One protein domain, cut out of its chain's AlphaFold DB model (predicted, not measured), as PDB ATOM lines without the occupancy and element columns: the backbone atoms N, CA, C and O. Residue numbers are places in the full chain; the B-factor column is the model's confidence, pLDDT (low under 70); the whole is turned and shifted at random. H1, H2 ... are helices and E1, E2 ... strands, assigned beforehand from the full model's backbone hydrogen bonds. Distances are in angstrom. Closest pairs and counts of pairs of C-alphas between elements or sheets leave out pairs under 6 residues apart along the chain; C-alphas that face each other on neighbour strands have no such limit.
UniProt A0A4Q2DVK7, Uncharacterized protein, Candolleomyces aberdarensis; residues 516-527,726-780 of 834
ATOM      1  N   VAL A 516     274.091 220.373 189.943       57.16
ATOM      2  CA  VAL A 516     273.485 219.541 190.989       57.16
ATOM      3  C   VAL A 516     274.468 219.401 192.147       57.16
ATOM      4  O   VAL A 516     275.448 218.663 192.062       57.16
ATOM      5  N   PHE A 517     274.186 220.090 193.251       62.56
ATOM      6  CA  PHE A 517     274.956 219.953 194.485       62.56
ATOM      7  C   PHE A 517     274.423 218.803 195.331       62.56
ATOM      8  O   PHE A 517     273.337 218.889 195.906       62.56
ATOM      9  N   LEU A 518     275.212 217.735 195.405       66.75
ATOM     10  CA  LEU A 518     275.012 216.658 196.363       66.75
ATOM     11  C   LEU A 518     275.480 217.117 197.757       66.75
ATOM     12  O   LEU A 518     276.429 217.894 197.891       66.75
ATOM     13  N   LEU A 519     274.746 216.696 198.788       73.62
ATOM     14  CA  LEU A 519     275.014 217.022 200.190       73.62
ATOM     15  C   LEU A 519     275.676 215.819 200.861       73.62
ATOM     16  O   LEU A 519     275.043 215.074 201.608       73.62
ATOM     17  N   ASP A 520     276.940 215.624 200.501       74.50
ATOM     18  CA  ASP A 520     277.788 214.520 200.945       74.50
ATOM     19  C   ASP A 520     278.224 214.702 202.413       74.50
ATOM     20  O   ASP A 520     278.113 215.783 202.997       74.50
ATOM     21  N   SER A 521     278.814 213.662 203.005       75.62
ATOM     22  CA  SER A 521     279.324 213.662 204.388       75.62
ATOM     23  C   SER A 521     280.488 214.630 204.669       75.62
ATOM     24  O   SER A 521     280.876 214.814 205.823       75.62
ATOM     25  N   ASP A 522     281.040 215.273 203.636       80.38
ATOM     26  CA  ASP A 522     282.084 216.301 203.729       80.38
ATOM     27  C   ASP A 522     281.553 217.749 203.615       80.38
ATOM     28  O   ASP A 522     282.336 218.703 203.724       80.38
ATOM     29  N   PHE A 523     280.238 217.916 203.412       84.19
ATOM     30  CA  PHE A 523     279.591 219.204 203.186       84.19
ATOM     31  C   PHE A 523     279.772 220.149 204.381       84.19
ATOM     32  O   PHE A 523     279.298 219.896 205.491       84.19
ATOM     33  N   ARG A 524     280.409 221.299 204.141       86.06
ATOM     34  CA  ARG A 524     280.610 222.350 205.148       86.06
ATOM     35  C   ARG A 524     280.392 223.751 204.584       86.06
ATOM     36  O   ARG A 524     280.699 224.033 203.426       86.06
ATOM     37  N   ILE A 525     279.915 224.658 205.436       87.62
ATOM     38  CA  ILE A 525     279.669 226.061 205.086       87.62
ATOM     39  C   ILE A 525     280.676 226.955 205.813       87.62
ATOM     40  O   ILE A 525     280.650 227.090 207.036       87.62
ATOM     41  N   GLU A 526     281.548 227.618 205.059       86.94
ATOM     42  CA  GLU A 526     282.472 228.615 205.597       86.94
ATOM     43  C   GLU A 526     281.784 229.988 205.598       86.94
ATOM     44  O   GLU A 526     281.690 230.688 204.580       86.94
ATOM     45  N   ARG A 527     281.275 230.368 206.772       82.19
ATOM     46  CA  ARG A 527     280.660 231.677 207.028       82.19
ATOM     47  C   ARG A 527     281.711 232.803 206.902       82.19
ATOM     48  O   ARG A 527     282.865 232.597 207.288       82.19
ATOM     49  N   HIS A 726     278.319 240.283 200.853       80.88
ATOM     50  CA  HIS A 726     277.389 239.324 201.464       80.88
ATOM     51  C   HIS A 726     277.627 237.897 200.944       80.88
ATOM     52  O   HIS A 726     276.784 237.293 200.276       80.88
ATOM     53  N   THR A 727     278.834 237.403 201.187       83.94
ATOM     54  CA  THR A 727     279.450 236.283 200.492       83.94
ATOM     55  C   THR A 727     279.873 235.217 201.494       83.94
ATOM     56  O   THR A 727     280.547 235.515 202.476       83.94
ATOM     57  N   PHE A 728     279.520 233.970 201.222       87.88
ATOM     58  CA  PHE A 728     279.892 232.793 202.005       87.88
ATOM     59  C   PHE A 728     280.452 231.717 201.071       87.88
ATOM     60  O   PHE A 728     280.315 231.830 199.848       87.88
ATOM     61  N   TYR A 729     281.095 230.690 201.623       89.19
ATOM     62  CA  TYR A 729     281.566 229.562 200.821       89.19
ATOM     63  C   TYR A 729     280.871 228.265 201.231       89.19
ATOM     64  O   TYR A 729     280.615 228.034 202.412       89.19
ATOM     65  N   ILE A 730     280.595 227.420 200.244       88.25
ATOM     66  CA  ILE A 730     280.201 226.020 200.424       88.25
ATOM     67  C   ILE A 730     281.392 225.168 200.001       88.25
ATOM     68  O   ILE A 730     282.027 225.473 198.989       88.25
ATOM     69  N   VAL A 731     281.704 224.119 200.760       84.81
ATOM     70  CA  VAL A 731     282.812 223.209 200.460       84.81
ATOM     71  C   VAL A 731     282.371 221.757 200.585       84.81
ATOM     72  O   VAL A 731     281.711 221.389 201.552       84.81
ATOM     73  N   ASN A 732     282.794 220.966 199.608       82.50
ATOM     74  CA  ASN A 732     282.759 219.507 199.520       82.50
ATOM     75  C   ASN A 732     284.192 219.036 199.169       82.50
ATOM     76  O   ASN A 732     285.026 219.872 198.801       82.50
ATOM     77  N   SER A 733     284.521 217.741 199.255       76.62
ATOM     78  CA  SER A 733     285.864 217.234 198.897       76.62
ATOM     79  C   SER A 733     286.305 217.596 197.475       76.62
ATOM     80  O   SER A 733     287.501 217.750 197.237       76.62
ATOM     81  N   GLN A 734     285.368 217.767 196.538       73.12
ATOM     82  CA  GLN A 734     285.671 218.096 195.144       73.12
ATOM     83  C   GLN A 734     285.740 219.599 194.846       73.12
ATOM     84  O   GLN A 734     286.407 219.984 193.886       73.12
ATOM     85  N   MET A 735     285.040 220.460 195.598       77.12
ATOM     86  CA  MET A 735     284.877 221.864 195.200       77.12
ATOM     87  C   MET A 735     284.575 222.817 196.362       77.12
ATOM     88  O   MET A 735     283.828 222.498 197.285       77.12
ATOM     89  N   ARG A 736     285.114 224.041 196.263       84.38
ATOM     90  CA  ARG A 736     284.862 225.178 197.162       84.38
ATOM     91  C   ARG A 736     284.208 226.325 196.393       84.38
ATOM     92  O   ARG A 736     284.893 227.114 195.743       84.38
ATOM     93  N   LEU A 737     282.885 226.425 196.473       83.19
ATOM     94  CA  LEU A 737     282.101 227.460 195.799       83.19
ATOM     95  C   LEU A 737     281.982 228.730 196.631       83.19
ATOM     96  O   LEU A 737     281.825 228.680 197.846       83.19
ATOM     97  N   LYS A 738     281.996 229.876 195.949       87.44
ATOM     98  CA  LYS A 738     281.841 231.215 196.526       87.44
ATOM     99  C   LYS A 738     280.475 231.781 196.142       87.44
ATOM    100  O   LYS A 738     280.297 232.242 195.017       87.44
ATOM    101  N   LEU A 739     279.524 231.768 197.069       85.19
ATOM    102  CA  LEU A 739     278.166 232.265 196.845       85.19
ATOM    103  C   LEU A 739     278.013 233.676 197.410       85.19
ATOM    104  O   LEU A 739     278.445 233.945 198.528       85.19
ATOM    105  N   SER A 740     277.371 234.579 196.664       86.06
ATOM    106  CA  SER A 740     277.081 235.941 197.127       86.06
ATOM    107  C   SER A 740     275.594 236.257 197.028       86.06
ATOM    108  O   SER A 740     275.013 236.227 195.944       86.06
ATOM    109  N   ALA A 741     274.988 236.598 198.162       84.81
ATOM    110  CA  ALA A 741     273.619 237.092 198.238       84.81
ATOM    111  C   ALA A 741     273.541 238.584 197.866       84.81
ATOM    112  O   ALA A 741     274.560 239.275 197.793       84.81
ATOM    113  N   ARG A 742     272.317 239.096 197.667       81.88
ATOM    114  CA  ARG A 742     272.067 240.538 197.466       81.88
ATOM    115  C   ARG A 742     271.892 241.292 198.781       81.88
ATOM    116  O   ARG A 742     272.313 242.435 198.873       81.88
ATOM    117  N   ASN A 743     271.322 240.635 199.796       85.62
ATOM    118  CA  ASN A 743     271.066 241.203 201.123       85.62
ATOM    119  C   ASN A 743     271.654 240.284 202.211       85.62
ATOM    120  O   ASN A 743     271.554 239.064 202.092       85.62
ATOM    121  N   GLU A 744     272.154 240.832 203.323       82.19
ATOM    122  CA  GLU A 744     272.613 240.022 204.468       82.19
ATOM    123  C   GLU A 744     271.529 239.064 204.991       82.19
ATOM    124  O   GLU A 744     271.797 237.885 205.213       82.19
ATOM    125  N   ARG A 745     270.277 239.529 205.119       84.56
ATOM    126  CA  ARG A 745     269.160 238.670 205.553       84.56
ATOM    127  C   ARG A 745     268.957 237.465 204.627       84.56
ATOM    128  O   ARG A 745     268.673 236.382 205.119       84.56
ATOM    129  N   GLN A 746     269.171 237.632 203.318       86.50
ATOM    130  CA  GLN A 746     269.122 236.524 202.357       86.50
ATOM    131  C   GLN A 746     270.316 235.582 202.531       86.50
ATOM    132  O   GLN A 746     270.128 234.374 202.494       86.50
ATOM    133  N   MET A 747     271.525 236.107 202.763       87.44
ATOM    134  CA  MET A 747     272.709 235.287 203.054       87.44
ATOM    135  C   MET A 747     272.469 234.374 204.264       87.44
ATOM    136  O   MET A 747     272.703 233.173 204.182       87.44
ATOM    137  N   LEU A 748     271.949 234.933 205.360       86.75
ATOM    138  CA  LEU A 748     271.626 234.175 206.570       86.75
ATOM    139  C   LEU A 748     270.495 233.165 206.324       86.75
ATOM    140  O   LEU A 748     270.626 232.014 206.727       86.75
ATOM    141  N   GLN A 749     269.438 233.548 205.600       89.06
ATOM    142  CA  GLN A 749     268.366 232.627 205.194       89.06
ATOM    143  C   GLN A 749     268.889 231.451 204.354       89.06
ATOM    144  O   GLN A 749     268.497 230.318 204.615       89.06
ATOM    145  N   PHE A 750     269.791 231.688 203.394       88.25
ATOM    146  CA  PHE A 750     270.412 230.619 202.605       88.25
ATOM    147  C   PHE A 750     271.273 229.695 203.469       88.25
ATOM    148  O   PHE A 750     271.131 228.482 203.361       88.25
ATOM    149  N   ILE A 751     272.116 230.245 204.348       87.75
ATOM    150  CA  ILE A 751     272.958 229.448 205.254       87.75
ATOM    151  C   ILE A 751     272.086 228.577 206.172       87.75
ATOM    152  O   ILE A 751     272.259 227.364 206.192       87.75
ATOM    153  N   THR A 752     271.091 229.154 206.851       90.56
ATOM    154  CA  THR A 752     270.193 228.405 207.747       90.56
ATOM    155  C   THR A 752     269.316 227.392 207.003       90.56
ATOM    156  O   THR A 752     269.032 226.321 207.538       90.56
ATOM    157  N   ALA A 753     268.907 227.675 205.761       88.62
ATOM    158  CA  ALA A 753     268.198 226.700 204.932       88.62
ATOM    159  C   ALA A 753     269.101 225.514 204.555       88.62
ATOM    160  O   ALA A 753     268.683 224.369 204.700       88.62
ATOM    161  N   LEU A 754     270.340 225.775 204.125       88.88
ATOM    162  CA  LEU A 754     271.313 224.737 203.777       88.88
ATOM    163  C   LEU A 754     271.701 223.883 204.992       88.88
ATOM    164  O   LEU A 754     271.722 222.664 204.883       88.88
ATOM    165  N   GLU A 755     271.932 224.498 206.154       88.44
ATOM    166  CA  GLU A 755     272.198 223.789 207.415       88.44
ATOM    167  C   GLU A 755     271.020 222.882 207.804       88.44
ATOM    168  O   GLU A 755     271.227 221.709 208.111       88.44
ATOM    169  N   LYS A 756     269.778 223.376 207.697       88.62
ATOM    170  CA  LYS A 756     268.569 222.582 207.968       88.62
ATOM    171  C   LYS A 756     268.381 221.422 206.980       88.62
ATOM    172  O   LYS A 756     267.935 220.352 207.382       88.62
ATOM    173  N   VAL A 757     268.695 221.612 205.697       87.81
ATOM    174  CA  VAL A 757     268.615 220.527 204.700       87.81
ATOM    175  C   VAL A 757     269.731 219.502 204.925       87.81
ATOM    176  O   VAL A 757     269.452 218.309 204.883       87.81
ATOM    177  N   ALA A 758     270.954 219.935 205.244       85.69
ATOM    178  CA  ALA A 758     272.068 219.040 205.557       85.69
ATOM    179  C   ALA A 758     271.801 218.189 206.812       85.69
ATOM    180  O   ALA A 758     272.055 216.987 206.784       85.69
ATOM    181  N   GLN A 759     271.223 218.778 207.870       84.94
ATOM    182  CA  GLN A 759     270.805 218.073 209.095       84.94
ATOM    183  C   GLN A 759     269.699 217.034 208.851       84.94
ATOM    184  O   GLN A 759     269.699 215.981 209.481       84.94
ATOM    185  N   ASN A 760     268.771 217.318 207.934       85.56
ATOM    186  CA  ASN A 760     267.664 216.419 207.591       85.56
ATOM    187  C   ASN A 760     268.009 215.419 206.466       85.56
ATOM    188  O   ASN A 760     267.180 214.577 206.122       85.56
ATOM    189  N   SER A 761     269.191 215.527 205.854       83.56
ATOM    190  CA  SER A 761     269.612 214.694 204.725       83.56
ATOM    191  C   SER A 761     270.286 213.410 205.224       83.56
ATOM    192  O   SER A 761     271.322 213.488 205.887       83.56
ATOM    193  N   PRO A 762     269.787 212.215 204.855       80.44
ATOM    194  CA  PRO A 762     270.425 210.954 205.229       80.44
ATOM    195  C   PRO A 762     271.744 210.697 204.470       80.44
ATOM    196  O   PRO A 762     272.441 209.740 204.784       80.44
ATOM    197  N   PHE A 763     272.101 211.533 203.488       79.31
ATOM    198  CA  PHE A 763     273.350 211.432 202.717       79.31
ATOM    199  C   PHE A 763     274.532 212.161 203.382       79.31
ATOM    200  O   PHE A 763     275.684 211.842 203.100       79.31
ATOM    201  N   THR A 764     274.261 213.089 204.308       80.62
ATOM    202  CA  THR A 764     275.294 213.836 205.053       80.62
ATOM    203  C   THR A 764     275.878 213.021 206.221       80.62
ATOM    204  O   THR A 764     276.884 213.399 206.818       80.62
ATOM    205  N   GLY A 765     275.229 211.914 206.603       77.06
ATOM    206  CA  GLY A 765     275.668 211.039 207.693       77.06
ATOM    207  C   GLY A 765     276.751 210.036 207.280       77.06
ATOM    208  O   GLY A 765     277.048 209.848 206.102       77.06
ATOM    209  N   LYS A 766     277.315 209.326 208.266       81.19
ATOM    210  CA  LYS A 766     278.112 208.117 208.006       81.19
ATOM    211  C   LYS A 766     277.175 206.944 207.726       81.19
ATOM    212  O   LYS A 766     276.461 206.512 208.630       81.19
ATOM    213  N   ASN A 767     277.191 206.412 206.507       84.19
ATOM    214  CA  ASN A 767     276.437 205.204 206.172       84.19
ATOM    215  C   ASN A 767     277.288 203.939 206.366       84.19
ATOM    216  O   ASN A 767     278.503 203.991 206.553       84.19
ATOM    217  N   ARG A 768     276.639 202.773 206.303       83.00
ATOM    218  CA  ARG A 768     277.295 201.460 206.393       83.00
ATOM    219  C   ARG A 768     278.402 201.326 205.335       83.00
ATOM    220  O   ARG A 768     278.180 201.677 204.179       83.00
ATOM    221  N   PHE A 769     279.552 200.774 205.735       85.00
ATOM    222  CA  PHE A 769     280.753 200.620 204.896       85.00
ATOM    223  C   PHE A 769     281.295 201.946 204.314       85.00
ATOM    224  O   PHE A 769     281.831 201.950 203.211       85.00
ATOM    225  N   ASP A 770     281.090 203.067 205.018       79.75
ATOM    226  CA  ASP A 770     281.423 204.432 204.567       79.75
ATOM    227  C   ASP A 770     280.836 204.790 203.179       79.75
ATOM    228  O   ASP A 770     281.353 205.623 202.437       79.75
ATOM    229  N   SER A 771     279.702 204.164 202.843       78.31
ATOM    230  CA  SER A 771     278.922 204.423 201.630       78.31
ATOM    231  C   SER A 771     278.430 205.875 201.558       78.31
ATOM    232  O   SER A 771     278.030 206.474 202.558       78.31
ATOM    233  N   PHE A 772     278.345 206.419 200.344       72.06
ATOM    234  CA  PHE A 772     277.640 207.680 200.089       72.06
ATOM    235  C   PHE A 772     276.121 207.570 200.339       72.06
ATOM    236  O   PHE A 772     275.480 208.532 200.759       72.06
ATOM    237  N   ALA A 773     275.529 206.398 200.094       80.50
ATOM    238  CA  ALA A 773     274.086 206.190 200.176       80.50
ATOM    239  C   ALA A 773     273.653 205.477 201.477       80.50
ATOM    240  O   ALA A 773     274.311 204.508 201.882       80.50
ATOM    241  N   PRO A 774     272.517 205.880 202.086       82.00
ATOM    242  CA  PRO A 774     271.914 205.192 203.224       82.00
ATOM    243  C   PRO A 774     271.324 203.832 202.832       82.00
ATOM    244  O   PRO A 774     270.971 203.590 201.673       82.00
ATOM    245  N   ILE A 775     271.169 202.947 203.821       84.44
ATOM    246  CA  ILE A 775     270.578 201.616 203.626       84.44
ATOM    247  C   ILE A 775     269.125 201.764 203.156       84.44
ATOM    248  O   ILE A 775     268.304 202.380 203.833       84.44
ATOM    249  N   ARG A 776     268.794 201.144 202.019       81.88
ATOM    250  CA  ARG A 776     267.419 201.003 201.528       81.88
ATOM    251  C   ARG A 776     266.951 199.567 201.745       81.88
ATOM    252  O   ARG A 776     267.601 198.632 201.288       81.88
ATOM    253  N   LEU A 777     265.834 199.403 202.447       83.44
ATOM    254  CA  LEU A 777     265.167 198.113 202.638       83.44
ATOM    255  C   LEU A 777     264.151 197.866 201.513       83.44
ATOM    256  O   LEU A 777     263.756 198.799 200.817       83.44
ATOM    257  N   ASN A 778     263.721 196.612 201.349       83.94
ATOM    258  CA  ASN A 778     262.725 196.184 200.355       83.94
ATOM    259  C   ASN A 778     263.097 196.515 198.891       83.94
ATOM    260  O   ASN A 778     262.223 196.663 198.037       83.94
ATOM    261  N   VAL A 779     264.396 196.618 198.592       83.12
ATOM    262  CA  VAL A 779     264.917 196.777 197.228       83.12
ATOM    263  C   VAL A 779     265.103 195.397 196.603       83.12
ATOM    264  O   VAL A 779     265.874 194.586 197.112       83.12
ATOM    265  N   ALA A 780     264.418 195.136 195.490       81.44
ATOM    266  CA  ALA A 780     264.679 193.956 194.673       81.44
ATOM    267  C   ALA A 780     265.996 194.129 193.898       81.44
ATOM    268  O   ALA A 780     266.238 195.185 193.314       81.44
TER     269      ALA A 780
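Overview. This is residues 516 to 527 and 726 to 780 of the 834 residues of an uncharacterized protein of Candolleomyces aberdarensis (UniProt A0A4Q2DVK7). A small three-stranded antiparallel sheet has one long helix, H1, packed over one face, running along the strands, while the other face has no named helix over it; beyond the end of H1 a tail without a named element, residues 761 to 780, makes much of the length. The printed part has 67 residues, with named elements in the order E1, E2, E3, H1 and a sheet order of E1, E2, E3. The class is mixed, helices and strands, with under half of the residues in named elements. The whole is loose, with a radius of gyration of the C-alphas of 14.3 A and spans of 48 by 21 by 18 A.

Arrangement. Start at the inner strand of the sheet, E2, residues 727 to 731. On one side of it look for the edge strand E3, residues 736 to 740, antiparallel to E2 at 156 degrees between their directions. The two form a hairpin with a tight link of 4 residues, and N 730 and O 737 are within hydrogen-bond range at 3.0 A, as are N 739 and O 728 at 2.9 A. The other edge strand is E1, residues 524 to 526, antiparallel to E2 at 151 degrees; N 526 and O 729 are 2.8 A apart, within hydrogen-bond range. Now turn to H1, residues 744 to 760, which is on the sheet at a height over the sheet of 10.3 A, in two layers, a helix on one face of a sheet. It lies over E2, and only just not over E1, on which 2 of its C-alphas fall; it runs along the strands, at 5 degrees to E2 on the local plane. Its closest C-alphas to E2 are those of Met 747 and Thr 727, 7.3 A apart, and to E1 those of Ile 751 and Ile 525, 7.5 A apart. In H1 every O i to N i+4 pair is within hydrogen-bond range.

Along the chain. Find C-alpha 727 at (279.450, 236.283, 200.492); from there E2 runs 13.5 A to C-alpha 731. E3 runs 13.3 A from Arg 736 to Ser 740, and E1 runs 6.6 A from Arg 524 to Glu 526. Find C-alpha 744 at (272.613, 240.022, 204.468); from there H1 runs 24.3 A to C-alpha 760 at (267.664, 216.419, 207.591).

Size, cuts and confidence. The outline is a rod, and the two C-alphas farthest apart are those of Asn 743 and Ala 780, at 48.1 A. Residues 528 to 725 are not printed, and across this cut, in the link from E1 to E2, C-alphas 527 and 726 are 10.0 A apart. The links E2 to E3 and E3 to H1 are tight. The mean pLDDT of the printed part is 82.5; look for values under 70 at residues 516 to 518.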